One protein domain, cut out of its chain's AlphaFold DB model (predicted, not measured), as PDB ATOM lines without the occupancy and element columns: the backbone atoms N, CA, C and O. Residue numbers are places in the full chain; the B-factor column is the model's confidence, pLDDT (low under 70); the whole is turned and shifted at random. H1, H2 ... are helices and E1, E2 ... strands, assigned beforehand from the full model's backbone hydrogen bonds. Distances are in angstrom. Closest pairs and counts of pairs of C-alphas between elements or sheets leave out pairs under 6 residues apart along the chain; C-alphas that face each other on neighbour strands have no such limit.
ATOM      1  N   ASP A  40      46.202   4.833  13.284       97.62
ATOM      2  CA  ASP A  40      46.198   4.663  11.834       97.62
ATOM      3  C   ASP A  40      45.507   3.346  11.480       97.62
ATOM      4  O   ASP A  40      46.095   2.272  11.601       97.62
ATOM      5  N   PHE A  41      44.253   3.428  11.040       98.12
ATOM      6  CA  PHE A  41      43.458   2.262  10.657       98.12
ATOM      7  C   PHE A  41      43.560   1.906   9.167       98.12
ATOM      8  O   PHE A  41      42.800   1.053   8.698       98.12
ATOM      9  N   SER A  42      44.454   2.553   8.410       98.06
ATOM     10  CA  SER A  42      44.570   2.366   6.957       98.06
ATOM     11  C   SER A  42      44.839   0.913   6.560       98.06
ATOM     12  O   SER A  42      44.401   0.487   5.493       98.06
ATOM     13  N   ASN A  43      45.467   0.125   7.438       98.31
ATOM     14  CA  ASN A  43      45.596  -1.314   7.282       98.31
ATOM     15  C   ASN A  43      45.389  -2.062   8.606       98.31
ATOM     16  O   ASN A  43      46.308  -2.224   9.416       98.31
ATOM     17  N   TYR A  44      44.157  -2.517   8.819       98.75
ATOM     18  CA  TYR A  44      43.754  -3.254  10.010       98.75
ATOM     19  C   TYR A  44      43.863  -4.768   9.796       98.75
ATOM     20  O   TYR A  44      43.270  -5.303   8.861       98.75
ATOM     21  N   VAL A  45      44.558  -5.474  10.694       98.81
ATOM     22  CA  VAL A  45      44.562  -6.947  10.764       98.81
ATOM     23  C   VAL A  45      44.070  -7.445  12.121       98.81
ATOM     24  O   VAL A  45      44.367  -6.876  13.170       98.81
ATOM     25  N   ALA A  46      43.326  -8.542  12.130       98.75
ATOM     26  CA  ALA A  46      42.811  -9.150  13.348       98.75
ATOM     27  C   ALA A  46      43.326 -10.580  13.473       98.75
ATOM     28  O   ALA A  46      43.072 -11.397  12.593       98.75
ATOM     29  N   LEU A  47      44.008 -10.897  14.576       98.50
ATOM     30  CA  LEU A  47      44.427 -12.260  14.895       98.50
ATOM     31  C   LEU A  47      43.724 -12.749  16.160       98.50
ATOM     32  O   LEU A  47      43.435 -11.999  17.094       98.50
ATOM     33  N   GLY A  48      43.445 -14.042  16.181       97.12
ATOM     34  CA  GLY A  48      42.857 -14.735  17.315       97.12
ATOM     35  C   GLY A  48      42.208 -16.027  16.856       97.12
ATOM     36  O   GLY A  48      42.529 -16.552  15.788       97.12
ATOM     37  N   ALA A  49      41.294 -16.540  17.667       96.81
ATOM     38  CA  ALA A  49      40.657 -17.814  17.388       96.81
ATOM     39  C   ALA A  49      39.195 -17.648  16.946       96.81
ATOM     40  O   ALA A  49      38.886 -16.994  15.946       96.81
ATOM     41  N   SER A  50      38.284 -18.256  17.703       96.44
ATOM     42  CA  SER A  50      36.874 -18.420  17.362       96.44
ATOM     43  C   SER A  50      36.124 -17.083  17.281       96.44
ATOM     44  O   SER A  50      35.469 -16.826  16.273       96.44
ATOM     45  N   PHE A  51      36.273 -16.192  18.267       94.19
ATOM     46  CA  PHE A  51      35.592 -14.889  18.277       94.19
ATOM     47  C   PHE A  51      36.034 -13.983  17.127       94.19
ATOM     48  O   PHE A  51      35.191 -13.420  16.429       94.19
ATOM     49  N   THR A  52      37.343 -13.915  16.866       98.06
ATOM     50  CA  THR A  52      37.912 -13.174  15.731       98.06
ATOM     51  C   THR A  52      37.328 -13.657  14.410       98.06
ATOM     52  O   THR A  52      36.898 -12.850  13.592       98.06
ATOM     53  N   SER A  53      37.224 -14.975  14.229       98.19
ATOM     54  CA  SER A  53      36.685 -15.561  12.999       98.19
ATOM     55  C   SER A  53      35.171 -15.377  12.815       98.19
ATOM     56  O   SER A  53      34.672 -15.587  11.715       98.19
ATOM     57  N   GLY A  54      34.428 -15.009  13.865       97.94
ATOM     58  CA  GLY A  54      32.961 -15.002  13.852       97.94
ATOM     59  C   GLY A  54      32.337 -16.389  14.038       97.94
ATOM     60  O   GLY A  54      31.261 -16.656  13.505       97.94
ATOM     61  N   PHE A  55      33.003 -17.305  14.746       98.06
ATOM     62  CA  PHE A  55      32.450 -18.625  15.063       98.06
ATOM     63  C   PHE A  55      31.276 -18.488  16.035       98.06
ATOM     64  O   PHE A  55      31.413 -17.901  17.106       98.06
ATOM     65  N   THR A  56      30.130 -19.061  15.682       97.38
ATOM     66  CA  THR A  56      28.917 -19.057  16.511       97.38
ATOM     67  C   THR A  56      28.067 -20.279  16.189       97.38
ATOM     68  O   THR A  56      28.290 -20.952  15.186       97.38
ATOM     69  N   ASP A  57      27.105 -20.617  17.045       96.94
ATOM     70  CA  ASP A  57      26.183 -21.738  16.815       96.94
ATOM     71  C   ASP A  57      26.905 -23.071  16.507       96.94
ATOM     72  O   ASP A  57      26.391 -23.955  15.821       96.94
ATOM     73  N   GLY A  58      28.137 -23.232  16.996       96.19
ATOM     74  CA  GLY A  58      28.962 -24.412  16.755       96.19
ATOM     75  C   GLY A  58      29.529 -24.558  15.335       96.19
ATOM     76  O   GLY A  58      29.941 -25.670  15.006       96.19
ATOM     77  N   ALA A  59      29.554 -23.510  14.503       97.94
ATOM     78  CA  ALA A  59      30.211 -23.523  13.191       97.94
ATOM     79  C   ALA A  59      30.681 -22.123  12.733       97.94
ATOM     80  O   ALA A  59      30.271 -21.097  13.270       97.94
ATOM     81  N   LEU A  60      31.509 -22.071  11.683       97.81
ATOM     82  CA  LEU A  60      31.658 -20.863  10.862       97.81
ATOM     83  C   LEU A  60      30.684 -20.896   9.695       97.81
ATOM     84  O   LEU A  60      30.502 -21.940   9.073       97.81
ATOM     85  N   PHE A  61      30.100 -19.746   9.368       98.31
ATOM     86  CA  PHE A  61      29.250 -19.562   8.199       98.31
ATOM     87  C   PHE A  61      29.249 -18.088   7.766       98.31
ATOM     88  O   PHE A  61      29.567 -17.207   8.561       98.31
ATOM     89  N   LYS A  62      28.919 -17.797   6.502       98.38
ATOM     90  CA  LYS A  62      29.160 -16.472   5.897       98.38
ATOM     91  C   LYS A  62      28.571 -15.310   6.707       98.38
ATOM     92  O   LYS A  62      29.287 -14.369   7.030       98.38
ATOM     93  N   ALA A  63      27.305 -15.410   7.101       98.38
ATOM     94  CA  ALA A  63      26.628 -14.368   7.861       98.38
ATOM     95  C   ALA A  63      27.274 -14.134   9.235       98.38
ATOM     96  O   ALA A  63      27.320 -12.996   9.689       98.38
ATOM     97  N   SER A  64      27.803 -15.164   9.906       97.94
ATOM     98  CA  SER A  64      28.480 -14.960  11.192       97.94
ATOM     99  C   SER A  64      29.839 -14.285  11.025       97.94
ATOM    100  O   SER A  64      30.197 -13.431  11.829       97.94
ATOM    101  N   GLN A  65      30.563 -14.591   9.947       98.56
ATOM    102  CA  GLN A  65      31.822 -13.921   9.606       98.56
ATOM    103  C   GLN A  65      31.594 -12.448   9.244       98.56
ATOM    104  O   GLN A  65      32.338 -11.570   9.678       98.56
ATOM    105  N   GLU A  66      30.534 -12.145   8.497       98.38
ATOM    106  CA  GLU A  66      30.125 -10.769   8.180       98.38
ATOM    107  C   GLU A  66      29.693  -9.980   9.428       98.38
ATOM    108  O   GLU A  66      29.834  -8.760   9.457       98.38
ATOM    109  N   ASN A  67      29.246 -10.664  10.483       97.94
ATOM    110  CA  ASN A  67      28.917 -10.073  11.783       97.94
ATOM    111  C   ASN A  67      30.022 -10.272  12.840       97.94
ATOM    112  O   ASN A  67      29.784 -10.067  14.030       97.94
ATOM    113  N   SER A  68      31.230 -10.674  12.433       98.25
ATOM    114  CA  SER A  68      32.360 -10.809  13.353       98.25
ATOM    115  C   SER A  68      32.783  -9.441  13.896       98.25
ATOM    116  O   SER A  68      32.693  -8.424  13.198       98.25
ATOM    117  N   PHE A  69      33.280  -9.400  15.138       97.94
ATOM    118  CA  PHE A  69      33.706  -8.135  15.739       97.94
ATOM    119  C   PHE A  69      34.773  -7.405  14.896       97.94
ATOM    120  O   PHE A  69      34.648  -6.185  14.770       97.94
ATOM    121  N   PRO A  70      35.761  -8.073  14.249       98.50
ATOM    122  CA  PRO A  70      36.721  -7.370  13.404       98.50
ATOM    123  C   PRO A  70      36.059  -6.721  12.189       98.50
ATOM    124  O   PRO A  70      36.395  -5.592  11.842       98.50
ATOM    125  N   ASN A  71      35.078  -7.383  11.567       98.62
ATOM    126  CA  ASN A  71      34.362  -6.799  10.434       98.62
ATOM    127  C   ASN A  71      33.486  -5.609  10.855       98.62
ATOM    128  O   ASN A  71      33.360  -4.631  10.126       98.62
ATOM    129  N   ILE A  72      32.900  -5.656  12.053       98.56
ATOM    130  CA  ILE A  72      32.144  -4.525  12.605       98.56
ATOM    131  C   ILE A  72      33.081  -3.347  12.911       98.56
ATOM    132  O   ILE A  72      32.752  -2.203  12.594       98.56
ATOM    133  N   LEU A  73      34.255  -3.612  13.495       98.31
ATOM    134  CA  LEU A  73      35.269  -2.588  13.757       98.31
ATOM    135  C   LEU A  73      35.788  -1.962  12.463       98.31
ATOM    136  O   LEU A  73      35.853  -0.739  12.374       98.31
ATOM    137  N   SER A  74      36.093  -2.767  11.442       98.56
ATOM    138  CA  SER A  74      36.593  -2.257  10.162       98.56
ATOM    139  C   SER A  74      35.594  -1.322   9.476       98.56
ATOM    140  O   SER A  74      35.991  -0.286   8.946       98.56
ATOM    141  N   GLN A  75      34.292  -1.602   9.578       98.44
ATOM    142  CA  GLN A  75      33.238  -0.697   9.107       98.44
ATOM    143  C   GLN A  75      33.231   0.648   9.848       98.44
ATOM    144  O   GLN A  75      32.894   1.670   9.252       98.44
ATOM    145  N   GLN A  76      33.595   0.679  11.138       97.44
ATOM    146  CA  GLN A  76      33.756   1.944  11.863       97.44
ATOM    147  C   GLN A  76      35.052   2.650  11.466       97.44
ATOM    148  O   GLN A  76      35.041   3.855  11.235       97.44
ATOM    149  N   PHE A  77      36.149   1.908  11.324       98.00
ATOM    150  CA  PHE A  77      37.440   2.449  10.907       98.00
ATOM    151  C   PHE A  77      37.382   3.077   9.514       98.00
ATOM    152  O   PHE A  77      37.957   4.141   9.305       98.00
ATOM    153  N   ALA A  78      36.616   2.499   8.586       97.75
ATOM    154  CA  ALA A  78      36.395   3.061   7.252       97.75
ATOM    155  C   ALA A  78      35.843   4.501   7.284       97.75
ATOM    156  O   ALA A  78      36.127   5.291   6.385       97.75
ATOM    157  N   LYS A  79      35.113   4.888   8.341       96.62
ATOM    158  CA  LYS A  79      34.586   6.254   8.514       96.62
ATOM    159  C   LYS A  79      35.666   7.290   8.852       96.62
ATOM    160  O   LYS A  79      35.396   8.482   8.765       96.62
ATOM    161  N   VAL A  80      36.863   6.845   9.238       96.50
ATOM    162  CA  VAL A  80      38.007   7.682   9.643       96.50
ATOM    163  C   VAL A  80      39.286   7.324   8.875       96.50
ATOM    164  O   VAL A  80      40.387   7.426   9.407       96.50
ATOM    165  N   GLY A  81      39.152   6.889   7.617       95.56
ATOM    166  CA  GLY A  81      40.295   6.587   6.741       95.56
ATOM    167  C   GLY A  81      40.824   5.152   6.833       95.56
ATOM    168  O   GLY A  81      41.932   4.881   6.375       95.56
ATOM    169  N   GLY A  82      40.053   4.232   7.415       97.56
ATOM    170  CA  GLY A  82      40.376   2.810   7.429       97.56
ATOM    171  C   GLY A  82      40.329   2.165   6.041       97.56
ATOM    172  O   GLY A  82      39.554   2.577   5.178       97.56
ATOM    173  N   GLY A  83      41.173   1.153   5.836       96.31
ATOM    174  CA  GLY A  83      41.272   0.424   4.569       96.31
ATOM    175  C   GLY A  83      40.188  -0.636   4.356       96.31
ATOM    176  O   GLY A  83      39.291  -0.836   5.176       96.31
ATOM    177  N   ASN A  84      40.303  -1.353   3.236       96.56
ATOM    178  CA  ASN A  84      39.473  -2.527   2.961       96.56
ATOM    179  C   ASN A  84      39.742  -3.635   3.986       96.56
ATOM    180  O   ASN A  84      40.870  -3.805   4.441       96.56
ATOM    181  N   PHE A  85      38.710  -4.422   4.293       98.56
ATOM    182  CA  PHE A  85      38.803  -5.543   5.220       98.56
ATOM    183  C   PHE A  85      38.289  -6.826   4.566       98.56
ATOM    184  O   PHE A  85      37.103  -6.943   4.253       98.56
ATOM    185  N   THR A  86      39.181  -7.784   4.335       98.44
ATOM    186  CA  THR A  86      38.871  -9.065   3.692       98.44
ATOM    187  C   THR A  86      38.787 -10.201   4.708       98.44
ATOM    188  O   THR A  86      39.481 -10.222   5.728       98.44
ATOM    189  N   GLN A  87      37.917 -11.174   4.427       98.12
ATOM    190  CA  GLN A  87      37.683 -12.334   5.285       98.12
ATOM    191  C   GLN A  87      37.631 -13.625   4.454       98.12
ATOM    192  O   GLN A  87      37.096 -13.608   3.341       98.12
ATOM    193  N   PRO A  88      38.119 -14.756   4.988       97.38
ATOM    194  CA  PRO A  88      38.090 -16.051   4.314       97.38
ATOM    195  C   PRO A  88      36.711 -16.706   4.454       97.38
ATOM    196  O   PRO A  88      36.507 -17.665   5.209       97.38
ATOM    197  N   LEU A  89      35.724 -16.143   3.756       98.00
ATOM    198  CA  LEU A  89      34.327 -16.532   3.920       98.00
ATOM    199  C   LEU A  89      34.105 -18.025   3.635       98.00
ATOM    200  O   LEU A  89      34.713 -18.631   2.747       98.00
ATOM    201  N   MET A  90      33.202 -18.624   4.402       98.19
ATOM    202  CA  MET A  90      32.589 -19.906   4.078       98.19
ATOM    203  C   MET A  90      31.745 -19.752   2.807       98.19
ATOM    204  O   MET A  90      31.298 -18.652   2.459       98.19
ATOM    205  N   ASN A  91      31.503 -20.858   2.107       97.75
ATOM    206  CA  ASN A  91      30.759 -20.822   0.846       97.75
ATOM    207  C   ASN A  91      29.294 -20.387   1.047       97.75
ATOM    208  O   ASN A  91      28.712 -19.742   0.172       97.75
ATOM    209  N   ASP A  92      28.716 -20.693   2.210       97.88
ATOM    210  CA  ASP A  92      27.288 -20.570   2.492       97.88
ATOM    211  C   ASP A  92      26.984 -20.206   3.963       97.88
ATOM    212  O   ASP A  92      27.870 -19.879   4.757       97.88
ATOM    213  N   ASN A  93      25.691 -20.264   4.311       98.38
ATOM    214  CA  ASN A  93      25.165 -20.090   5.664       98.38
ATOM    215  C   ASN A  93      24.818 -21.420   6.372       98.38
ATOM    216  O   ASN A  93      24.032 -21.424   7.322       98.38
ATOM    217  N   ILE A  94      25.347 -22.550   5.895       98.44
ATOM    218  CA  ILE A  94      25.122 -23.892   6.457       98.44
ATOM    219  C   ILE A  94      26.152 -24.178   7.550       98.44
ATOM    220  O   ILE A  94      25.805 -24.673   8.625       98.44
ATOM    221  N   GLY A  95      27.409 -23.830   7.281       97.50
ATOM    222  CA  GLY A  95      28.552 -24.188   8.112       97.50
ATOM    223  C   GLY A  95      28.975 -25.650   7.964       97.50
ATOM    224  O   GLY A  95      28.481 -26.384   7.108       97.50
ATOM    225  N   GLY A  96      29.927 -26.064   8.798       97.69
ATOM    226  CA  GLY A  96      30.615 -27.345   8.655       97.69
ATOM    227  C   GLY A  96      31.632 -27.361   7.510       97.69
ATOM    228  O   GLY A  96      31.797 -26.374   6.789       97.69
ATOM    229  N   LEU A  97      32.340 -28.482   7.358       98.06
ATOM    230  CA  LEU A  97      33.395 -28.638   6.351       98.06
ATOM    231  C   LEU A  97      33.325 -29.990   5.639       98.06
ATOM    232  O   LEU A  97      33.035 -31.028   6.241       98.06
ATOM    233  N   LEU A  98      33.661 -29.959   4.354       98.12
ATOM    234  CA  LEU A  98      34.089 -31.111   3.578       98.12
ATOM    235  C   LEU A  98      35.618 -31.220   3.647       98.12
ATOM    236  O   LEU A  98      36.310 -30.203   3.695       98.12
ATOM    237  N   ILE A  99      36.139 -32.445   3.642       96.19
ATOM    238  CA  ILE A  99      37.554 -32.736   3.402       96.19
ATOM    239  C   ILE A  99      37.626 -33.765   2.278       96.19
ATOM    240  O   ILE A  99      37.144 -34.890   2.429       96.19
ATOM    241  N   GLY A 100      38.203 -33.376   1.142       95.12
ATOM    242  CA  GLY A 100      38.274 -34.241  -0.039       95.12
ATOM    243  C   GLY A 100      36.890 -34.613  -0.584       95.12
ATOM    244  O   GLY A 100      36.685 -35.736  -1.037       95.12
ATOM    245  N   GLY A 101      35.925 -33.696  -0.485       96.12
ATOM    246  CA  GLY A 101      34.540 -33.880  -0.923       96.12
ATOM    247  C   GLY A 101      33.630 -34.600   0.076       96.12
ATOM    248  O   GLY A 101      32.434 -34.719  -0.181       96.12
ATOM    249  N   MET A 102      34.151 -35.057   1.218       96.38
ATOM    250  CA  MET A 102      33.383 -35.798   2.224       96.38
ATOM    251  C   MET A 102      33.137 -34.957   3.474       96.38
ATOM    252  O   MET A 102      34.058 -34.332   3.993       96.38
ATOM    253  N   ALA A 103      31.907 -34.967   3.993       95.69
ATOM    254  CA  ALA A 103      31.575 -34.251   5.223       95.69
ATOM    255  C   ALA A 103      32.394 -34.777   6.410       95.69
ATOM    256  O   ALA A 103      32.406 -35.980   6.681       95.69
ATOM    257  N   ASN A 104      33.058 -33.872   7.133       92.94
ATOM    258  CA  ASN A 104      33.827 -34.231   8.316       92.94
ATOM    259  C   ASN A 104      32.928 -34.181   9.570       92.94
ATOM    260  O   ASN A 104      32.384 -33.120   9.887       92.94
ATOM    261  N   PRO A 105      32.793 -35.283  10.333       92.81
ATOM    262  CA  PRO A 105      31.925 -35.336  11.510       92.81
ATOM    263  C   PRO A 105      32.337 -34.388  12.650       92.81
ATOM    264  O   PRO A 105      31.492 -34.073  13.489       92.81
ATOM    265  N   GLN A 106      33.590 -33.920  12.687       92.75
ATOM    266  CA  GLN A 106      34.072 -32.921  13.652       92.75
ATOM    267  C   GLN A 106      33.598 -31.499  13.312       92.75
ATOM    268  O   GLN A 106      33.516 -30.653  14.199       92.75
ATOM    269  N   PHE A 107      33.247 -31.237  12.049       96.12
ATOM    270  CA  PHE A 107      32.823 -29.925  11.554       96.12
ATOM    271  C   PHE A 107      31.396 -30.015  11.016       96.12
ATOM    272  O   PHE A 107      31.156 -30.135   9.814       96.12
ATOM    273  N   GLN A 108      30.440 -29.969  11.939       97.19
ATOM    274  CA  GLN A 108      29.018 -30.109  11.639       97.19
ATOM    275  C   GLN A 108      28.393 -28.787  11.162       97.19
ATOM    276  O   GLN A 108      28.912 -27.715  11.486       97.19
ATOM    277  N   PRO A 109      27.251 -28.840  10.449       98.12
ATOM    278  CA  PRO A 109      26.425 -27.663  10.211       98.12
ATOM    279  C   PRO A 109      26.105 -26.904  11.503       98.12
ATOM    280  O   PRO A 109      26.033 -27.477  12.604       98.12
ATOM    281  N   ARG A 110      25.874 -25.600  11.358       98.25
ATOM    282  CA  ARG A 110      25.535 -24.722  12.479       98.25
ATOM    283  C   ARG A 110      24.266 -25.178  13.197       98.25
ATOM    284  O   ARG A 110      23.388 -25.833  12.626       98.25
ATOM    285  N   LEU A 111      24.161 -24.797  14.459       98.44
ATOM    286  CA  LEU A 111      22.924 -24.864  15.217       98.44
ATOM    287  C   LEU A 111      21.977 -23.742  14.776       98.44
ATOM    288  O   LEU A 111      22.377 -22.707  14.239       98.44
ATOM    289  N   PHE A 112      20.692 -23.959  15.014       97.12
ATOM    290  CA  PHE A 112      19.678 -22.917  14.995       97.12
ATOM    291  C   PHE A 112      18.598 -23.239  16.029       97.12
ATOM    292  O   PHE A 112      18.431 -24.392  16.434       97.12
ATOM    293  N   PHE A 113      17.859 -22.221  16.460       97.00
ATOM    294  CA  PHE A 113      16.727 -22.404  17.361       97.00
ATOM    295  C   PHE A 113      15.460 -22.716  16.558       97.00
ATOM    296  O   PHE A 113      15.036 -21.912  15.730       97.00
ATOM    297  N   ASN A 114      14.844 -23.874  16.806       95.81
ATOM    298  CA  ASN A 114      13.633 -24.311  16.094       95.81
ATOM    299  C   ASN A 114      12.320 -24.014  16.844       95.81
ATOM    300  O   ASN A 114      11.271 -24.518  16.452       95.81
ATOM    301  N   GLY A 115      12.376 -23.260  17.945       96.81
ATOM    302  CA  GLY A 115      11.237 -23.021  18.839       96.81
ATOM    303  C   GLY A 115      11.220 -23.905  20.092       96.81
ATOM    304  O   GLY A 115      10.677 -23.483  21.106       96.81
ATOM    305  N   ALA A 116      11.843 -25.090  20.055       97.31
ATOM    306  CA  ALA A 116      11.948 -26.001  21.202       97.31
ATOM    307  C   ALA A 116      13.358 -26.028  21.817       97.31
ATOM    308  O   ALA A 116      13.505 -26.213  23.023       97.31
ATOM    309  N   GLY A 117      14.397 -25.834  21.004       96.81
ATOM    310  CA  GLY A 117      15.786 -25.804  21.455       96.81
ATOM    311  C   GLY A 117      16.780 -25.636  20.303       96.81
ATOM    312  O   GLY A 117      16.372 -25.570  19.138       96.81
ATOM    313  N   PRO A 118      18.089 -25.561  20.606       96.75
ATOM    314  CA  PRO A 118      19.131 -25.617  19.591       96.75
ATOM    315  C   PRO A 118      19.130 -26.987  18.908       96.75
ATOM    316  O   PRO A 118      19.237 -28.022  19.565       96.75
ATOM    317  N   VAL A 119      19.044 -26.997  17.582       98.00
ATOM    318  CA  VAL A 119      19.150 -28.209  16.761       98.00
ATOM    319  C   VAL A 119      20.111 -27.973  15.604       98.00
ATOM    320  O   VAL A 119      20.291 -26.840  15.156       98.00
ATOM    321  N   ARG A 120      20.752 -29.037  15.114       97.75
ATOM    322  CA  ARG A 120      21.628 -28.957  13.937       97.75
ATOM    323  C   ARG A 120      20.802 -28.647  12.696       97.75
ATOM    324  O   ARG A 120      19.755 -29.258  12.486       97.75
ATOM    325  N   LEU A 121      21.287 -27.726  11.869       98.06
ATOM    326  CA  LEU A 121      20.695 -27.460  10.565       98.06
ATOM    327  C   LEU A 121      20.774 -28.738   9.702       98.06
ATOM    328  O   LEU A 121      21.881 -29.228   9.468       98.06
ATOM    329  N   PRO A 122      19.643 -29.294   9.223       96.94
ATOM    330  CA  PRO A 122      19.633 -30.526   8.437       96.94
ATOM    331  C   PRO A 122      20.017 -30.240   6.977       96.94
ATOM    332  O   PRO A 122      19.192 -30.331   6.070       96.94
ATOM    333  N   ALA A 123      21.272 -29.850   6.756       97.19
ATOM    334  CA  ALA A 123      21.816 -29.512   5.447       97.19
ATOM    335  C   ALA A 123      23.252 -30.032   5.292       97.19
ATOM    336  O   ALA A 123      23.981 -30.192   6.270       97.19
ATOM    337  N   THR A 124      23.657 -30.308   4.055       96.75
ATOM    338  CA  THR A 124      24.999 -30.812   3.742       96.75
ATOM    339  C   THR A 124      25.990 -29.647   3.634       96.75
ATOM    340  O   THR A 124      25.703 -28.709   2.888       96.75
ATOM    341  N   PRO A 125      27.148 -29.686   4.323       97.88
ATOM    342  CA  PRO A 125      28.193 -28.677   4.158       97.88
ATOM    343  C   PRO A 125      28.665 -28.560   2.705       97.88
ATOM    344  O   PRO A 125      28.798 -29.572   2.019       97.88
ATOM    345  N   THR A 126      28.972 -27.344   2.248       97.88
ATOM    346  CA  THR A 126      29.509 -27.117   0.887       97.88
ATOM    347  C   THR A 126      30.926 -26.547   0.866       97.88
ATOM    348  O   THR A 126      31.525 -26.401  -0.199       97.88
ATOM    349  N   THR A 127      31.479 -26.194   2.030       98.31
ATOM    350  CA  THR A 127      32.817 -25.601   2.119       98.31
ATOM    351  C   THR A 127      33.881 -26.693   2.168       98.31
ATOM    352  O   THR A 127      33.928 -27.457   3.125       98.31
ATOM    353  N   GLU A 128      34.745 -26.747   1.153       97.81
ATOM    354  CA  GLU A 128      35.876 -27.678   1.077       97.81
ATOM    355  C   GLU A 128      37.112 -27.105   1.783       97.81
ATOM    356  O   GLU A 128      37.588 -26.023   1.434       97.81
ATOM    357  N   ALA A 129      37.636 -27.840   2.765       97.06
ATOM    358  CA  ALA A 129      38.816 -27.464   3.539       97.06
ATOM    359  C   ALA A 129      40.093 -27.429   2.695       97.06
ATOM    360  O   ALA A 129      40.960 -26.595   2.932       97.06
ATOM    361  N   LEU A 130      40.208 -28.317   1.702       96.69
ATOM    362  CA  LEU A 130      41.382 -28.392   0.828       96.69
ATOM    363  C   LEU A 130      41.382 -27.326  -0.278       96.69
ATOM    364  O   LEU A 130      42.349 -27.228  -1.032       96.69
ATOM    365  N   ASN A 131      40.318 -26.526  -0.386       96.31
ATOM    366  CA  ASN A 131      40.252 -25.418  -1.329       96.31
ATOM    367  C   ASN A 131      40.818 -24.140  -0.692       96.31
ATOM    368  O   ASN A 131      40.115 -23.439   0.041       96.31
ATOM    369  N   ASN A 132      42.084 -23.840  -0.982       96.06
ATOM    370  CA  ASN A 132      42.715 -22.589  -0.575       96.06
ATOM    371  C   ASN A 132      42.116 -21.407  -1.354       96.06
ATOM    372  O   ASN A 132      42.069 -21.420  -2.583       96.06
ATOM    373  N   LEU A 133      41.649 -20.383  -0.635       95.44
ATOM    374  CA  LEU A 133      40.933 -19.252  -1.226       95.44
ATOM    375  C   LEU A 133      41.834 -18.291  -2.011       95.44
ATOM    376  O   LEU A 133      41.306 -17.494  -2.783       95.44
ATOM    377  N   SER A 134      43.160 -18.411  -1.871       87.25
ATOM    378  CA  SER A 134      44.168 -17.493  -2.411       87.25
ATOM    379  C   SER A 134      44.009 -16.040  -1.918       87.25
ATOM    380  O   SER A 134      42.920 -15.567  -1.602       87.25
ATOM    381  N   GLY A 135      45.113 -15.293  -1.878       91.00
ATOM    382  CA  GLY A 135      45.120 -13.878  -1.483       91.00
ATOM    383  C   GLY A 135      45.431 -13.633  -0.005       91.00
ATOM    384  O   GLY A 135      45.925 -14.514   0.692       91.00
ATOM    385  N   SER A 136      45.186 -12.402   0.445       95.06
ATOM    386  CA  SER A 136      45.462 -11.944   1.811       95.06
ATOM    387  C   SER A 136      44.166 -11.619   2.546       95.06
ATOM    388  O   SER A 136      43.249 -11.018   1.974       95.06
ATOM    389  N   PHE A 137      44.106 -12.001   3.820       98.31
ATOM    390  CA  PHE A 137      42.936 -11.815   4.667       98.31
ATOM    391  C   PHE A 137      43.271 -10.942   5.870       98.31
ATOM    392  O   PHE A 137      44.158 -11.270   6.655       98.31
ATOM    393  N   ASN A 138      42.531  -9.849   6.043       98.69
ATOM    394  CA  ASN A 138      42.672  -9.005   7.227       98.69
ATOM    395  C   ASN A 138      42.184  -9.736   8.487       98.69
ATOM    396  O   ASN A 138      42.783  -9.607   9.554       98.69
ATOM    397  N   ASN A 139      41.106 -10.520   8.370       98.69
ATOM    398  CA  ASN A 139      40.644 -11.396   9.444       98.69
ATOM    399  C   ASN A 139      41.399 -12.732   9.416       98.69
ATOM    400  O   ASN A 139      41.051 -13.642   8.661       98.69
ATOM    401  N   MET A 140      42.399 -12.846  10.287       97.94
ATOM    402  CA  MET A 140      43.201 -14.046  10.519       97.94
ATOM    403  C   MET A 140      42.709 -14.825  11.749       97.94
ATOM    404  O   MET A 140      43.497 -15.410  12.489       97.94
ATOM    405  N   GLY A 141      41.399 -14.812  12.007       98.25
ATOM    406  CA  GLY A 141      40.771 -15.621  13.046       98.25
ATOM    407  C   GLY A 141      40.649 -17.088  12.637       98.25
ATOM    408  O   GLY A 141      40.058 -17.390  11.600       98.25
ATOM    409  N   VAL A 142      41.140 -18.011  13.469       98.44
ATOM    410  CA  VAL A 142      41.063 -19.461  13.208       98.44
ATOM    411  C   VAL A 142      40.405 -20.187  14.390       98.44
ATOM    412  O   VAL A 142      41.021 -20.305  15.452       98.44
ATOM    413  N   PRO A 143      39.164 -20.701  14.250       97.94
ATOM    414  CA  PRO A 143      38.470 -21.384  15.339       97.94
ATOM    415  C   PRO A 143      39.304 -22.501  15.965       97.94
ATOM    416  O   PRO A 143      39.846 -23.352  15.259       97.94
ATOM    417  N   GLY A 144      39.372 -22.508  17.296       96.00
ATOM    418  CA  GLY A 144      40.097 -23.525  18.065       96.00
ATOM    419  C   GLY A 144      41.621 -23.356  18.134       96.00
ATOM    420  O   GLY A 144      42.262 -24.145  18.824       96.00
ATOM    421  N   ALA A 145      42.213 -22.349  17.482       98.00
ATOM    422  CA  ALA A 145      43.644 -22.072  17.617       98.00
ATOM    423  C   ALA A 145      44.018 -21.709  19.066       98.00
ATOM    424  O   ALA A 145      43.379 -20.849  19.680       98.00
ATOM    425  N   LYS A 146      45.059 -22.359  19.596       97.62
ATOM    426  CA  LYS A 146      45.763 -21.974  20.832       97.62
ATOM    427  C   LYS A 146      46.830 -20.920  20.528       97.62
ATOM    428  O   LYS A 146      47.220 -20.755  19.372       97.62
ATOM    429  N   SER A 147      47.339 -20.250  21.560       97.75
ATOM    430  CA  SER A 147      48.358 -19.192  21.455       97.75
ATOM    431  C   SER A 147      49.532 -19.554  20.533       97.75
ATOM    432  O   SER A 147      49.854 -18.810  19.608       97.75
ATOM    433  N   PHE A 148      50.122 -20.733  20.725       97.94
ATOM    434  CA  PHE A 148      51.284 -21.197  19.965       97.94
ATOM    435  C   PHE A 148      50.958 -21.627  18.528       97.94
ATOM    436  O   PHE A 148      51.860 -21.666  17.693       97.94
ATOM    437  N   ASN A 149      49.693 -21.917  18.191       98.44
ATOM    438  CA  ASN A 149      49.332 -22.272  16.815       98.44
ATOM    439  C   ASN A 149      49.525 -21.100  15.848       98.44
ATOM    440  O   ASN A 149      49.816 -21.327  14.678       98.44
ATOM    441  N   LEU A 150      49.425 -19.858  16.333       98.56
ATOM    442  CA  LEU A 150      49.619 -18.667  15.503       98.56
ATOM    443  C   LEU A 150      51.062 -18.537  14.981       98.56
ATOM    444  O   LEU A 150      51.290 -17.805  14.019       98.56
ATOM    445  N   LEU A 151      52.007 -19.254  15.597       98.56
ATOM    446  CA  LEU A 151      53.432 -19.292  15.256       98.56
ATOM    447  C   LEU A 151      53.862 -20.631  14.639       98.56
ATOM    448  O   LEU A 151      55.046 -20.841  14.390       98.56
ATOM    449  N   PHE A 152      52.931 -21.569  14.455       98.50
ATOM    450  CA  PHE A 152      53.267 -22.926  14.047       98.50
ATOM    451  C   PHE A 152      53.357 -23.046  12.521       98.50
ATOM    452  O   PHE A 152      52.339 -23.018  11.825       98.50
ATOM    453  N   ASP A 153      54.582 -23.216  12.015       97.88
ATOM    454  CA  ASP A 153      54.841 -23.616  10.630       97.88
ATOM    455  C   ASP A 153      54.168 -24.975  10.375       97.88
ATOM    456  O   ASP A 153      54.391 -25.957  11.087       97.88
ATOM    457  N   GLY A 154      53.287 -25.010   9.378       97.62
ATOM    458  CA  GLY A 154      52.524 -26.197   9.023       97.62
ATOM    459  C   GLY A 154      51.109 -26.240   9.596       97.62
ATOM    460  O   GLY A 154      50.384 -27.189   9.284       97.62
ATOM    461  N   TYR A 155      50.670 -25.229  10.362       98.44
ATOM    462  CA  TYR A 155      49.282 -25.144  10.845       98.44
ATOM    463  C   TYR A 155      48.267 -25.017   9.697       98.44
ATOM    464  O   TYR A 155      47.120 -25.451   9.819       98.44
ATOM    465  N   GLY A 156      48.696 -24.431   8.576       97.94
ATOM    466  CA  GLY A 156      47.926 -24.286   7.338       97.94
ATOM    467  C   GLY A 156      48.239 -25.355   6.289       97.94
ATOM    468  O   GLY A 156      47.776 -25.250   5.156       97.94
ATOM    469  N   ASN A 157      49.025 -26.386   6.623       97.94
ATOM    470  CA  ASN A 157      49.412 -27.403   5.653       97.94
ATOM    471  C   ASN A 157      48.314 -28.475   5.496       97.94
ATOM    472  O   ASN A 157      48.041 -29.207   6.453       97.94
ATOM    473  N   PRO A 158      47.723 -28.668   4.301       97.19
ATOM    474  CA  PRO A 158      46.714 -29.705   4.090       97.19
ATOM    475  C   PRO A 158      47.222 -31.125   4.388       97.19
ATOM    476  O   PRO A 158      46.441 -31.963   4.839       97.19
ATOM    477  N   THR A 159      48.519 -31.413   4.213       96.62
ATOM    478  CA  THR A 159      49.080 -32.745   4.514       96.62
ATOM    479  C   THR A 159      49.096 -33.055   6.010       96.62
ATOM    480  O   THR A 159      49.122 -34.220   6.398       96.62
ATOM    481  N   ASN A 160      49.043 -32.024   6.856       97.50
ATOM    482  CA  ASN A 160      49.068 -32.142   8.312       97.50
ATOM    483  C   ASN A 160      47.673 -32.369   8.921       97.50
ATOM    484  O   ASN A 160      47.577 -32.668  10.113       97.50
ATOM    485  N   LEU A 161      46.594 -32.279   8.129       95.56
ATOM    486  CA  LEU A 161      45.224 -32.503   8.612       95.56
ATOM    487  C   LEU A 161      45.028 -33.931   9.130       95.56
ATOM    488  O   LEU A 161      44.478 -34.124  10.211       95.56
ATOM    489  N   ALA A 162      45.537 -34.929   8.402       93.00
ATOM    490  CA  ALA A 162      45.453 -36.334   8.811       93.00
ATOM    491  C   ALA A 162      46.271 -36.644  10.081       93.00
ATOM    492  O   ALA A 162      46.021 -37.650  10.740       93.00
ATOM    493  N   LEU A 163      47.232 -35.779  10.424       95.06
ATOM    494  CA  LEU A 163      48.072 -35.890  11.618       95.06
ATOM    495  C   LEU A 163      47.500 -35.117  12.817       95.06
ATOM    496  O   LEU A 163      48.068 -35.181  13.902       95.06
ATOM    497  N   GLY A 164      46.413 -34.359  12.629       93.62
ATOM    498  CA  GLY A 164      45.871 -33.464  13.655       93.62
ATOM    499  C   GLY A 164      46.764 -32.258  13.967       93.62
ATOM    500  O   GLY A 164      46.593 -31.633  15.009       93.62
ATOM    501  N   LEU A 165      47.719 -31.936  13.087       96.44
ATOM    502  CA  LEU A 165      48.673 -30.836  13.273       96.44
ATOM    503  C   LEU A 165      48.250 -29.547  12.547       96.44
ATOM    504  O   LEU A 165      48.761 -28.478  12.864       96.44
ATOM    505  N   ALA A 166      47.314 -29.625  11.598       97.75
ATOM    506  CA  ALA A 166      46.775 -28.465  10.887       97.75
ATOM    507  C   ALA A 166      45.315 -28.179  11.246       97.75
ATOM    508  O   ALA A 166      44.571 -29.068  11.665       97.75
ATOM    509  N   ASN A 167      44.893 -26.937  11.016       98.12
ATOM    510  CA  ASN A 167      43.504 -26.520  11.144       98.12
ATOM    511  C   ASN A 167      42.881 -26.318   9.758       98.12
ATOM    512  O   ASN A 167      43.388 -25.508   8.979       98.12
ATOM    513  N   PRO A 168      41.767 -26.997   9.433       97.88
ATOM    514  CA  PRO A 168      41.190 -26.934   8.094       97.88
ATOM    515  C   PRO A 168      40.642 -25.551   7.728       97.88
ATOM    516  O   PRO A 168      40.525 -25.253   6.544       97.88
ATOM    517  N   TYR A 169      40.348 -24.681   8.699       98.31
ATOM    518  CA  TYR A 169      40.033 -23.285   8.401       98.31
ATOM    519  C   TYR A 169      41.279 -22.521   7.948       98.31
ATOM    520  O   TYR A 169      41.207 -21.810   6.950       98.31
ATOM    521  N   PHE A 170      42.428 -22.713   8.607       98.56
ATOM    522  CA  PHE A 170      43.664 -22.030   8.215       98.56
ATOM    523  C   PHE A 170      44.264 -22.589   6.919       98.56
ATOM    524  O   PHE A 170      44.800 -21.820   6.132       98.56
ATOM    525  N   VAL A 171      44.077 -23.877   6.605       98.38
ATOM    526  CA  VAL A 171      44.431 -24.448   5.284       98.38
ATOM    527  C   VAL A 171      43.790 -23.665   4.129       98.38
ATOM    528  O   VAL A 171      44.410 -23.471   3.081       98.38
ATOM    529  N   ARG A 172      42.564 -23.159   4.328       97.81
ATOM    530  CA  ARG A 172      41.855 -22.342   3.332       97.81
ATOM    531  C   ARG A 172      42.398 -20.915   3.201       97.81
ATOM    532  O   ARG A 172      42.053 -20.239   2.234       97.81
ATOM    533  N   MET A 173      43.173 -20.453   4.179       97.31
ATOM    534  CA  MET A 173      43.629 -19.066   4.332       97.31
ATOM    535  C   MET A 173      45.114 -18.895   4.032       97.31
ATOM    536  O   MET A 173      45.499 -17.853   3.513       97.31
ATOM    537  N   ALA A 174      45.924 -19.888   4.404       98.06
ATOM    538  CA  ALA A 174      47.370 -19.776   4.462       98.06
ATOM    539  C   ALA A 174      47.964 -19.441   3.090       98.06
ATOM    540  O   ALA A 174      47.606 -20.067   2.088       98.06
ATOM    541  N   SER A 175      48.898 -18.491   3.038       97.81
ATOM    542  CA  SER A 175      49.551 -18.104   1.775       97.81
ATOM    543  C   SER A 175      50.442 -19.211   1.201       97.81
ATOM    544  O   SER A 175      50.659 -19.287  -0.010       97.81
ATOM    545  N   SER A 176      50.947 -20.094   2.064       97.06
ATOM    546  CA  SER A 176      51.698 -21.293   1.701       97.06
ATOM    547  C   SER A 176      51.538 -22.376   2.777       97.06
ATOM    548  O   SER A 176      51.151 -22.063   3.904       97.06
ATOM    549  N   PRO A 177      51.875 -23.649   2.488       97.00
ATOM    550  CA  PRO A 177      51.803 -24.717   3.485       97.00
ATOM    551  C   PRO A 177      52.667 -24.487   4.732       97.00
ATOM    552  O   PRO A 177      52.381 -25.089   5.762       97.00
ATOM    553  N   THR A 178      53.706 -23.649   4.651       97.25
ATOM    554  CA  THR A 178      54.615 -23.356   5.769       97.25
ATOM    555  C   THR A 178      54.368 -21.997   6.424       97.25
ATOM    556  O   THR A 178      55.034 -21.654   7.392       97.25
ATOM    557  N   ALA A 179      53.419 -21.208   5.910       97.88
ATOM    558  CA  ALA A 179      53.110 -19.908   6.487       97.88
ATOM    559  C   ALA A 179      52.487 -20.061   7.878       97.88
ATOM    560  O   ALA A 179      51.581 -20.875   8.096       97.88
ATOM    561  N   THR A 180      52.945 -19.240   8.814       98.62
ATOM    562  CA  THR A 180      52.282 -19.040  10.103       98.62
ATOM    563  C   THR A 180      51.170 -17.995   9.980       98.62
ATOM    564  O   THR A 180      51.180 -17.140   9.092       98.62
ATOM    565  N   MET A 181      50.213 -18.012  10.911       98.56
ATOM    566  CA  MET A 181      49.167 -16.979  10.956       98.56
ATOM    567  C   MET A 181      49.769 -15.581  11.163       98.56
ATOM    568  O   MET A 181      49.277 -14.606  10.595       98.56
ATOM    569  N   LEU A 182      50.832 -15.484  11.973       98.69
ATOM    570  CA  LEU A 182      51.549 -14.234  12.210       98.69
ATOM    571  C   LEU A 182      52.261 -13.727  10.950       98.69
ATOM    572  O   LEU A 182      52.173 -12.538  10.654       98.69
ATOM    573  N   GLU A 183      52.939 -14.594  10.195       98.56
ATOM    574  CA  GLU A 183      53.608 -14.202   8.944       98.56
ATOM    575  C   GLU A 183      52.611 -13.691   7.906       98.56
ATOM    576  O   GLU A 183      52.835 -12.628   7.330       98.56
ATOM    577  N   ASP A 184      51.481 -14.378   7.724       98.62
ATOM    578  CA  ASP A 184      50.435 -13.945   6.790       98.62
ATOM    579  C   ASP A 184      49.790 -12.612   7.205       98.62
ATOM    580  O   ASP A 184      49.434 -11.791   6.353       98.62
ATOM    581  N   ALA A 185      49.666 -12.345   8.509       98.50
ATOM    582  CA  ALA A 185      49.232 -11.038   8.999       98.50
ATOM    583  C   ALA A 185      50.289  -9.951   8.739       98.50
ATOM    584  O   ALA A 185      49.960  -8.855   8.290       98.50
ATOM    585  N   MET A 186      51.567 -10.247   8.985       98.62
ATOM    586  CA  MET A 186      52.666  -9.292   8.814       98.62
ATOM    587  C   MET A 186      52.980  -8.984   7.354       98.62
ATOM    588  O   MET A 186      53.340  -7.848   7.047       98.62
ATOM    589  N   ALA A 187      52.790  -9.943   6.447       98.25
ATOM    590  CA  ALA A 187      52.958  -9.756   5.006       98.25
ATOM    591  C   ALA A 187      52.044  -8.655   4.442       98.25
ATOM    592  O   ALA A 187      52.334  -8.077   3.396       98.25
ATOM    593  N   GLN A 188      50.964  -8.330   5.156       98.00
ATOM    594  CA  GLN A 188      50.052  -7.255   4.787       98.00
ATOM    595  C   GLN A 188      50.593  -5.868   5.159       98.00
ATOM    596  O   GLN A 188      50.070  -4.896   4.636       98.00
ATOM    597  N   ASN A 189      51.651  -5.748   5.974       98.12
ATOM    598  CA  ASN A 189      52.172  -4.492   6.544       98.12
ATOM    599  C   ASN A 189      51.119  -3.720   7.367       98.12
ATOM    600  O   ASN A 189      50.737  -2.608   6.988       98.12
ATOM    601  N   PRO A 190      50.607  -4.304   8.466       98.50
ATOM    602  CA  PRO A 190      49.530  -3.699   9.241       98.50
ATOM    603  C   PRO A 190      49.952  -2.383   9.904       98.50
ATOM    604  O   PRO A 190      51.080  -2.246  10.375       98.50
ATOM    605  N   THR A 191      49.017  -1.437   9.998       98.56
ATOM    606  CA  THR A 191      49.156  -0.185  10.765       98.56
ATOM    607  C   THR A 191      48.393  -0.252  12.087       98.56
ATOM    608  O   THR A 191      48.783   0.381  13.074       98.56
ATOM    609  N   PHE A 192      47.345  -1.082  12.134       98.69
ATOM    610  CA  PHE A 192      46.583  -1.378  13.338       98.69
ATOM    611  C   PHE A 192      46.305  -2.876  13.473       98.69
ATOM    612  O   PHE A 192      46.010  -3.545  12.481       98.69
ATOM    613  N   PHE A 193      46.333  -3.408  14.696       98.75
ATOM    614  CA  PHE A 193      45.959  -4.797  14.947       98.75
ATOM    615  C   PHE A 193      45.033  -4.992  16.147       98.75
ATOM    616  O   PHE A 193      45.020  -4.212  17.099       98.75
ATOM    617  N   THR A 194      44.288  -6.094  16.134       98.69
ATOM    618  CA  THR A 194      43.630  -6.627  17.334       98.69
ATOM    619  C   THR A 194      44.104  -8.046  17.597       98.69
ATOM    620  O   THR A 194      43.996  -8.892  16.708       98.69
ATOM    621  N   LEU A 195      44.569  -8.310  18.818       98.31
ATOM    622  CA  LEU A 195      44.760  -9.657  19.355       98.31
ATOM    623  C   LEU A 195      43.597  -9.962  20.295       98.31
ATOM    624  O   LEU A 195      43.505  -9.372  21.372       98.31
ATOM    625  N   SER A 196      42.701 -10.852  19.882       94.81
ATOM    626  CA  SER A 196      41.522 -11.190  20.681       94.81
ATOM    627  C   SER A 196      41.687 -12.540  21.362       94.81
ATOM    628  O   SER A 196      41.873 -13.560  20.698       94.81
ATOM    629  N   GLU A 197      41.617 -12.506  22.695       93.62
ATOM    630  CA  GLU A 197      41.520 -13.682  23.569       93.62
ATOM    631  C   GLU A 197      42.612 -14.733  23.317       93.62
ATOM    632  O   GLU A 197      42.377 -15.945  23.366       93.62
ATOM    633  N   ILE A 198      43.837 -14.274  23.045       96.19
ATOM    634  CA  ILE A 198      45.000 -15.159  22.953       96.19
ATOM    635  C   ILE A 198      45.198 -15.795  24.333       96.19
ATOM    636  O   ILE A 198      45.459 -15.093  25.306       96.19
ATOM    637  N   GLY A 199      45.024 -17.116  24.419       94.31
ATOM    638  CA  GLY A 199      44.944 -17.850  25.687       94.31
ATOM    639  C   GLY A 199      43.607 -18.559  25.923       94.31
ATOM    640  O   GLY A 199      43.530 -19.450  26.764       94.31
ATOM    641  N   GLY A 200      42.542 -18.219  25.188       95.31
ATOM    642  CA  GLY A 200      41.218 -18.811  25.411       95.31
ATOM    643  C   GLY A 200      41.218 -20.328  25.195       95.31
ATOM    644  O   GLY A 200      40.907 -21.100  26.102       95.31
ATOM    645  N   ASN A 201      41.655 -20.786  24.017       96.31
ATOM    646  CA  ASN A 201      41.748 -22.223  23.719       96.31
ATOM    647  C   ASN A 201      42.894 -22.932  24.456       96.31
ATOM    648  O   ASN A 201      42.899 -24.164  24.555       96.31
ATOM    649  N   ASP A 202      43.860 -22.178  24.984       96.81
ATOM    650  CA  ASP A 202      44.941 -22.719  25.806       96.81
ATOM    651  C   ASP A 202      44.384 -23.387  27.067       96.81
ATOM    652  O   ASP A 202      44.882 -24.445  27.442       96.81
ATOM    653  N   VAL A 203      43.293 -22.852  27.633       95.62
ATOM    654  CA  VAL A 203      42.608 -23.399  28.819       95.62
ATOM    655  C   VAL A 203      41.275 -24.093  28.512       95.62
ATOM    656  O   VAL A 203      40.920 -25.058  29.191       95.62
ATOM    657  N   LEU A 204      40.541 -23.661  27.476       94.19
ATOM    658  CA  LEU A 204      39.189 -24.166  27.175       94.19
ATOM    659  C   LEU A 204      39.166 -25.674  26.904       94.19
ATOM    660  O   LEU A 204      38.239 -26.368  27.324       94.19
ATOM    661  N   GLY A 205      40.185 -26.186  26.210       92.56
ATOM    662  CA  GLY A 205      40.293 -27.610  25.901       92.56
ATOM    663  C   GLY A 205      40.310 -28.485  27.156       92.56
ATOM    664  O   GLY A 205      39.581 -29.470  27.223       92.56
ATOM    665  N   TYR A 206      41.066 -28.071  28.175       95.62
ATOM    666  CA  TYR A 206      41.139 -28.766  29.459       95.62
ATOM    667  C   TYR A 206      39.815 -28.688  30.222       95.62
ATOM    668  O   TYR A 206      39.325 -29.686  30.746       95.62
ATOM    669  N   ALA A 207      39.200 -27.502  30.257       94.69
ATOM    670  CA  ALA A 207      37.932 -27.295  30.951       94.69
ATOM    671  C   ALA A 207      36.798 -28.143  30.345       94.69
ATOM    672  O   ALA A 207      36.030 -28.776  31.067       94.69
ATOM    673  N   THR A 208      36.712 -28.194  29.015       94.12
ATOM    674  CA  THR A 208      35.649 -28.921  28.299       94.12
ATOM    675  C   THR A 208      35.847 -30.433  28.268       94.12
ATOM    676  O   THR A 208      34.865 -31.155  28.104       94.12
ATOM    677  N   SER A 209      37.067 -30.932  28.498       95.19
ATOM    678  CA  SER A 209      37.326 -32.364  28.704       95.19
ATOM    679  C   SER A 209      37.087 -32.825  30.150       95.19
ATOM    680  O   SER A 209      37.319 -33.986  30.483       95.19
ATOM    681  N   GLY A 210      36.629 -31.932  31.035       95.69
ATOM    682  CA  GLY A 210      36.452 -32.234  32.456       95.69
ATOM    683  C   GLY A 210      37.771 -32.361  33.221       95.69
ATOM    684  O   GLY A 210      37.796 -32.947  34.301       95.69
ATOM    685  N   GLY A 211      38.867 -31.826  32.675       95.12
ATOM    686  CA  GLY A 211      40.178 -31.824  33.314       95.12
ATOM    687  C   GLY A 211      40.909 -33.169  33.296       95.12
ATOM    688  O   GLY A 211      41.830 -33.378  34.086       95.12
ATOM    689  N   ASP A 212      40.527 -34.075  32.394       95.94
ATOM    690  CA  ASP A 212      41.076 -35.435  32.276       95.94
ATOM    691  C   ASP A 212      42.520 -35.508  31.730       95.94
ATOM    692  O   ASP A 212      43.129 -36.577  31.715       95.94
ATOM    693  N   GLY A 213      43.074 -34.375  31.284       93.75
ATOM    694  CA  GLY A 213      44.427 -34.269  30.735       93.75
ATOM    695  C   GLY A 213      44.561 -34.641  29.255       93.75
ATOM    696  O   GLY A 213      45.663 -34.549  28.719       93.75
ATOM    697  N   SER A 214      43.472 -35.004  28.568       95.06
ATOM    698  CA  SER A 214      43.488 -35.307  27.126       95.06
ATOM    699  C   SER A 214      43.756 -34.072  26.256       95.06
ATOM    700  O   SER A 214      44.301 -34.186  25.159       95.06
ATOM    701  N   ASN A 215      43.418 -32.884  26.763       94.06
ATOM    702  CA  ASN A 215      43.750 -31.592  26.172       94.06
ATOM    703  C   ASN A 215      44.311 -30.676  27.270       94.06
ATOM    704  O   ASN A 215      43.549 -29.943  27.902       94.06
ATOM    705  N   PRO A 216      45.615 -30.769  27.579       95.88
ATOM    706  CA  PRO A 216      46.194 -30.069  28.715       95.88
ATOM    707  C   PRO A 216      46.184 -28.548  28.526       95.88
ATOM    708  O   PRO A 216      46.178 -28.029  27.402       95.88
ATOM    709  N   ILE A 217      46.214 -27.843  29.660       97.25
ATOM    710  CA  ILE A 217      46.472 -26.403  29.697       97.25
ATOM    711  C   ILE A 217      47.860 -26.146  29.103       97.25
ATOM    712  O   ILE A 217      48.816 -26.835  29.464       97.25
ATOM    713  N   THR A 218      47.971 -25.166  28.203       97.50
ATOM    714  CA  THR A 218      49.275 -24.712  27.697       97.50
ATOM    715  C   THR A 218      50.123 -24.213  28.866       97.50
ATOM    716  O   THR A 218      49.660 -23.397  29.663       97.50
ATOM    717  N   ASP A 219      51.360 -24.690  28.984       97.38
ATOM    718  CA  ASP A 219      52.253 -24.239  30.048       97.38
ATOM    719  C   ASP A 219      52.608 -22.753  29.884       97.38
ATOM    720  O   ASP A 219      52.639 -22.210  28.776       97.38
ATOM    721  N   SER A 220      52.895 -22.088  31.005       97.00
ATOM    722  CA  SER A 220      53.148 -20.647  31.021       97.00
ATOM    723  C   SER A 220      54.328 -20.239  30.141       97.00
ATOM    724  O   SER A 220      54.244 -19.205  29.491       97.00
ATOM    725  N   ALA A 221      55.394 -21.043  30.050       98.31
ATOM    726  CA  ALA A 221      56.555 -20.682  29.239       98.31
ATOM    727  C   ALA A 221      56.218 -20.689  27.740       98.31
ATOM    728  O   ALA A 221      56.609 -19.771  27.016       98.31
ATOM    729  N   THR A 222      55.452 -21.683  27.282       98.19
ATOM    730  CA  THR A 222      54.947 -21.745  25.905       98.19
ATOM    731  C   THR A 222      54.004 -20.582  25.603       98.19
ATOM    732  O   THR A 222      54.157 -19.925  24.571       98.19
ATOM    733  N   PHE A 223      53.056 -20.290  26.499       98.12
ATOM    734  CA  PHE A 223      52.127 -19.170  26.323       98.12
ATOM    735  C   PHE A 223      52.856 -17.820  26.290       98.12
ATOM    736  O   PHE A 223      52.671 -17.048  25.348       98.12
ATOM    737  N   ASP A 224      53.720 -17.555  27.273       98.19
ATOM    738  CA  ASP A 224      54.478 -16.307  27.379       98.19
ATOM    739  C   ASP A 224      55.377 -16.118  26.156       98.19
ATOM    740  O   ASP A 224      55.442 -15.026  25.590       98.19
ATOM    741  N   GLY A 225      56.047 -17.184  25.708       98.56
ATOM    742  CA  GLY A 225      56.848 -17.168  24.488       98.56
ATOM    743  C   GLY A 225      56.014 -16.803  23.261       98.56
ATOM    744  O   GLY A 225      56.395 -15.910  22.502       98.56
ATOM    745  N   ALA A 226      54.852 -17.441  23.094       98.44
ATOM    746  CA  ALA A 226      53.983 -17.194  21.953       98.44
ATOM    747  C   ALA A 226      53.405 -15.772  21.955       98.44
ATOM    748  O   ALA A 226      53.491 -15.054  20.959       98.44
ATOM    749  N   PHE A 227      52.855 -15.335  23.086       98.38
ATOM    750  CA  PHE A 227      52.233 -14.022  23.215       98.38
ATOM    751  C   PHE A 227      53.246 -12.883  23.044       98.38
ATOM    752  O   PHE A 227      52.983 -11.929  22.309       98.38
ATOM    753  N   ASN A 228      54.435 -13.005  23.646       98.50
ATOM    754  CA  ASN A 228      55.496 -12.012  23.479       98.50
ATOM    755  C   ASN A 228      55.983 -11.934  22.029       98.50
ATOM    756  O   ASN A 228      56.200 -10.831  21.528       98.50
ATOM    757  N   ALA A 229      56.119 -13.071  21.339       98.69
ATOM    758  CA  ALA A 229      56.476 -13.084  19.922       98.69
ATOM    759  C   ALA A 229      55.411 -12.379  19.067       98.69
ATOM    760  O   ALA A 229      55.757 -11.503  18.279       98.69
ATOM    761  N   LEU A 230      54.122 -12.672  19.280       98.62
ATOM    762  CA  LEU A 230      53.021 -12.011  18.567       98.62
ATOM    763  C   LEU A 230      53.068 -10.486  18.735       98.62
ATOM    764  O   LEU A 230      53.079  -9.757  17.743       98.62
ATOM    765  N   VAL A 231      53.128  -9.994  19.977       98.44
ATOM    766  CA  VAL A 231      53.126  -8.547  20.261       98.44
ATOM    767  C   VAL A 231      54.389  -7.872  19.729       98.44
ATOM    768  O   VAL A 231      54.301  -6.818  19.094       98.44
ATOM    769  N   SER A 232      55.561  -8.472  19.953       98.62
ATOM    770  CA  SER A 232      56.844  -7.935  19.486       98.62
ATOM    771  C   SER A 232      56.872  -7.808  17.962       98.62
ATOM    772  O   SER A 232      57.195  -6.748  17.426       98.62
ATOM    773  N   THR A 233      56.450  -8.850  17.246       98.75
ATOM    774  CA  THR A 233      56.443  -8.841  15.784       98.75
ATOM    775  C   THR A 233      55.403  -7.873  15.225       98.75
ATOM    776  O   THR A 233      55.753  -7.068  14.363       98.75
ATOM    777  N   LEU A 234      54.165  -7.867  15.731       98.56
ATOM    778  CA  LEU A 234      53.122  -6.948  15.248       98.56
ATOM    779  C   LEU A 234      53.495  -5.476  15.451       98.56
ATOM    780  O   LEU A 234      53.163  -4.636  14.623       98.56
ATOM    781  N   THR A 235      54.230  -5.158  16.515       98.44
ATOM    782  CA  THR A 235      54.669  -3.782  16.802       98.44
ATOM    783  C   THR A 235      56.003  -3.406  16.146       98.44
ATOM    784  O   THR A 235      56.365  -2.228  16.154       98.44
ATOM    785  N   SER A 236      56.715  -4.359  15.529       98.31
ATOM    786  CA  SER A 236      58.072  -4.163  14.988       98.31
ATOM    787  C   SER A 236      58.169  -3.094  13.892       98.31
ATOM    788  O   SER A 236      59.169  -2.384  13.820       98.31
ATOM    789  N   ASN A 237      57.104  -2.916  13.102       96.38
ATOM    790  CA  ASN A 237      57.004  -1.895  12.052       96.38
ATOM    791  C   ASN A 237      56.159  -0.680  12.478       96.38
ATOM    792  O   ASN A 237      55.694   0.088  11.640       96.38
ATOM    793  N   GLY A 238      55.951  -0.490  13.785       96.50
ATOM    794  CA  GLY A 238      55.269   0.683  14.337       96.50
ATOM    795  C   GLY A 238      53.749   0.570  14.451       96.50
ATOM    796  O   GLY A 238      53.134   1.505  14.974       96.50
ATOM    797  N   ALA A 239      53.152  -0.556  14.039       98.06
ATOM    798  CA  ALA A 239      51.716  -0.778  14.172       98.06
ATOM    799  C   ALA A 239      51.274  -0.641  15.635       98.06
ATOM    800  O   ALA A 239      51.948  -1.100  16.567       98.06
ATOM    801  N   LYS A 240      50.127   0.003  15.843       97.00
ATOM    802  CA  LYS A 240      49.461   0.050  17.152       97.00
ATOM    803  C   LYS A 240      48.387  -1.023  17.205       97.00
ATOM    804  O   LYS A 240      48.002  -1.574  16.183       97.00
ATOM    805  N   GLY A 241      47.890  -1.337  18.388       96.75
ATOM    806  CA  GLY A 241      46.836  -2.330  18.469       96.75
ATOM    807  C   GLY A 241      46.197  -2.438  19.831       96.75
ATOM    808  O   GLY A 241      46.633  -1.820  20.803       96.75
ATOM    809  N   VAL A 242      45.143  -3.238  19.864       97.69
ATOM    810  CA  VAL A 242      44.406  -3.589  21.073       97.69
ATOM    811  C   VAL A 242      44.612  -5.066  21.346       97.69
ATOM    812  O   VAL A 242      44.559  -5.896  20.437       97.69
ATOM    813  N   VAL A 243      44.817  -5.393  22.616       96.88
ATOM    814  CA  VAL A 243      44.838  -6.772  23.084       96.88
ATOM    815  C   VAL A 243      43.718  -6.958  24.091       96.88
ATOM    816  O   VAL A 243      43.587  -6.156  25.015       96.88
ATOM    817  N   THR A 244      42.903  -7.994  23.908       93.81
ATOM    818  CA  THR A 244      41.859  -8.362  24.869       93.81
ATOM    819  C   THR A 244      42.316  -9.552  25.701       93.81
ATOM    820  O   THR A 244      42.984 -10.460  25.202       93.81
ATOM    821  N   ASN A 245      41.965  -9.541  26.984       88.75
ATOM    822  CA  ASN A 245      42.196 -10.676  27.867       88.75
ATOM    823  C   ASN A 245      41.179 -11.795  27.598       88.75
ATOM    824  O   ASN A 245      40.187 -11.604  26.898       88.75
TER     825      ASN A 245
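What this domain is: This is residues 40 to 245 of the 248 residues of an uncharacterized protein of Jejuia pallidilutea (UniProt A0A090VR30). A small sheet of four parallel strands, in the order E4 E1 E5 E6, stands between helices: H1 and H3 on one face, H7 on the other, with H9 grazing it. Long loops and short helices fill much of the rest, and the small hairpin E2 E3 lies far from the mean of the C-alphas. The printed part has 206 residues, with nine named helices and six named strands in the order E1 H1 H2 H3 E2 E3 E4 H4 H5 H6 H7 E5 H8 H9 E6. The class is mixed, helices and strands, with under half of the residues in named elements. The whole is compact, with a radius of gyration of the C-alphas of 16.8 A and spans of 48 by 41 by 34 A.

Where its parts are: Find C-alpha 44 at (43.754, -3.254, 10.010); from there E1, residues 44 to 48, runs 13.6 A. Its sheet partners are E4, residues 139 to 141, E5, residues 192 to 196 and 13.3 A long, and E6, residues 240 to 243 and 10.2 A long, which ends at C-alpha 243 at (44.838, -6.772, 23.084). Look next for H1 at residues 50 to 53, H2 at 62 to 66, and H3 at 69 to 80, 17.5 A long. The pair E2 and E3 is at residues 111 to 113 and 118 to 120. Then come H4 at 147 to 151, H5 at 158 to 163, H6 at 168 to 171, H7 at 181 to 186 and H8 at 200 to 208, 11.9 A long. H9, the longest helix, begins at C-alpha 220 at (53.148, -20.647, 31.021) and runs 22.1 A to residue 235.

How they stand to each other: Start at E1 and E5, parallel at 17 degrees, where N 45 and O 192 are 3.0 A apart, within hydrogen-bond range. E4 and E1 are parallel at 8 degrees, with N 140 and O 46 at 2.8 A; E5 and E6 are parallel at 10 degrees, with N 193 and O 240 at 2.9 A. H3 is on the sheet at a height of 10.0 A, over E1 and along the strands, at 15 degrees to E1 on the local plane. H1 is on the same face, over none of the strands. H1 and H3 only just touch, with 3 pairs of C-alphas within 8 A, the closest those of Thr 52 and Pro 70 at 6.4 A. H2 is not on the sheet. H7 is on the opposite face at a height of 9.0 A. It touches H4, the closest C-alphas being those of Leu 150 and Met 181, 4.9 A. H9 only grazes the sheet, with residues 227 to 235, and touches H4 with residues 222 to 227 alone, Phe 148 and Ala 226 having the closest C-alphas at 5.2 A. E5, H8, H9 and E6 form a strand-helix-strand unit, two parallel neighbour strands with helices between, and its crossover is right-handed. H5 and H6 only just touch, with 3 pairs of C-alphas within 8 A, the closest those of Pro 158 and Val 171 at 5.9 A. In the antiparallel hairpin E2 and E3, N 112 and O 119 are 2.9 A apart. In H2, H7 and H9 every O i to N i+4 pair is within hydrogen-bond range; H3 has 6 of 8, H8 3 of 5, H4 0 of 1 and H5 0 of 2, H4 and H5 having 2 of 2 and 2 of 3 O i to N i+3 pairs, while H1 and H6 are too short for an i+4 pair.

The domain as a whole: Look at Ala 116 and Asn 237 for the two C-alphas farthest apart, 51.9 A. The printed part has no cut. The long links are H3 to E2, E3 to E4 and H8 to H9, with 30, 18 and 11 residues. The mean pLDDT of the printed part is 97.2, and no printed residue is under 70.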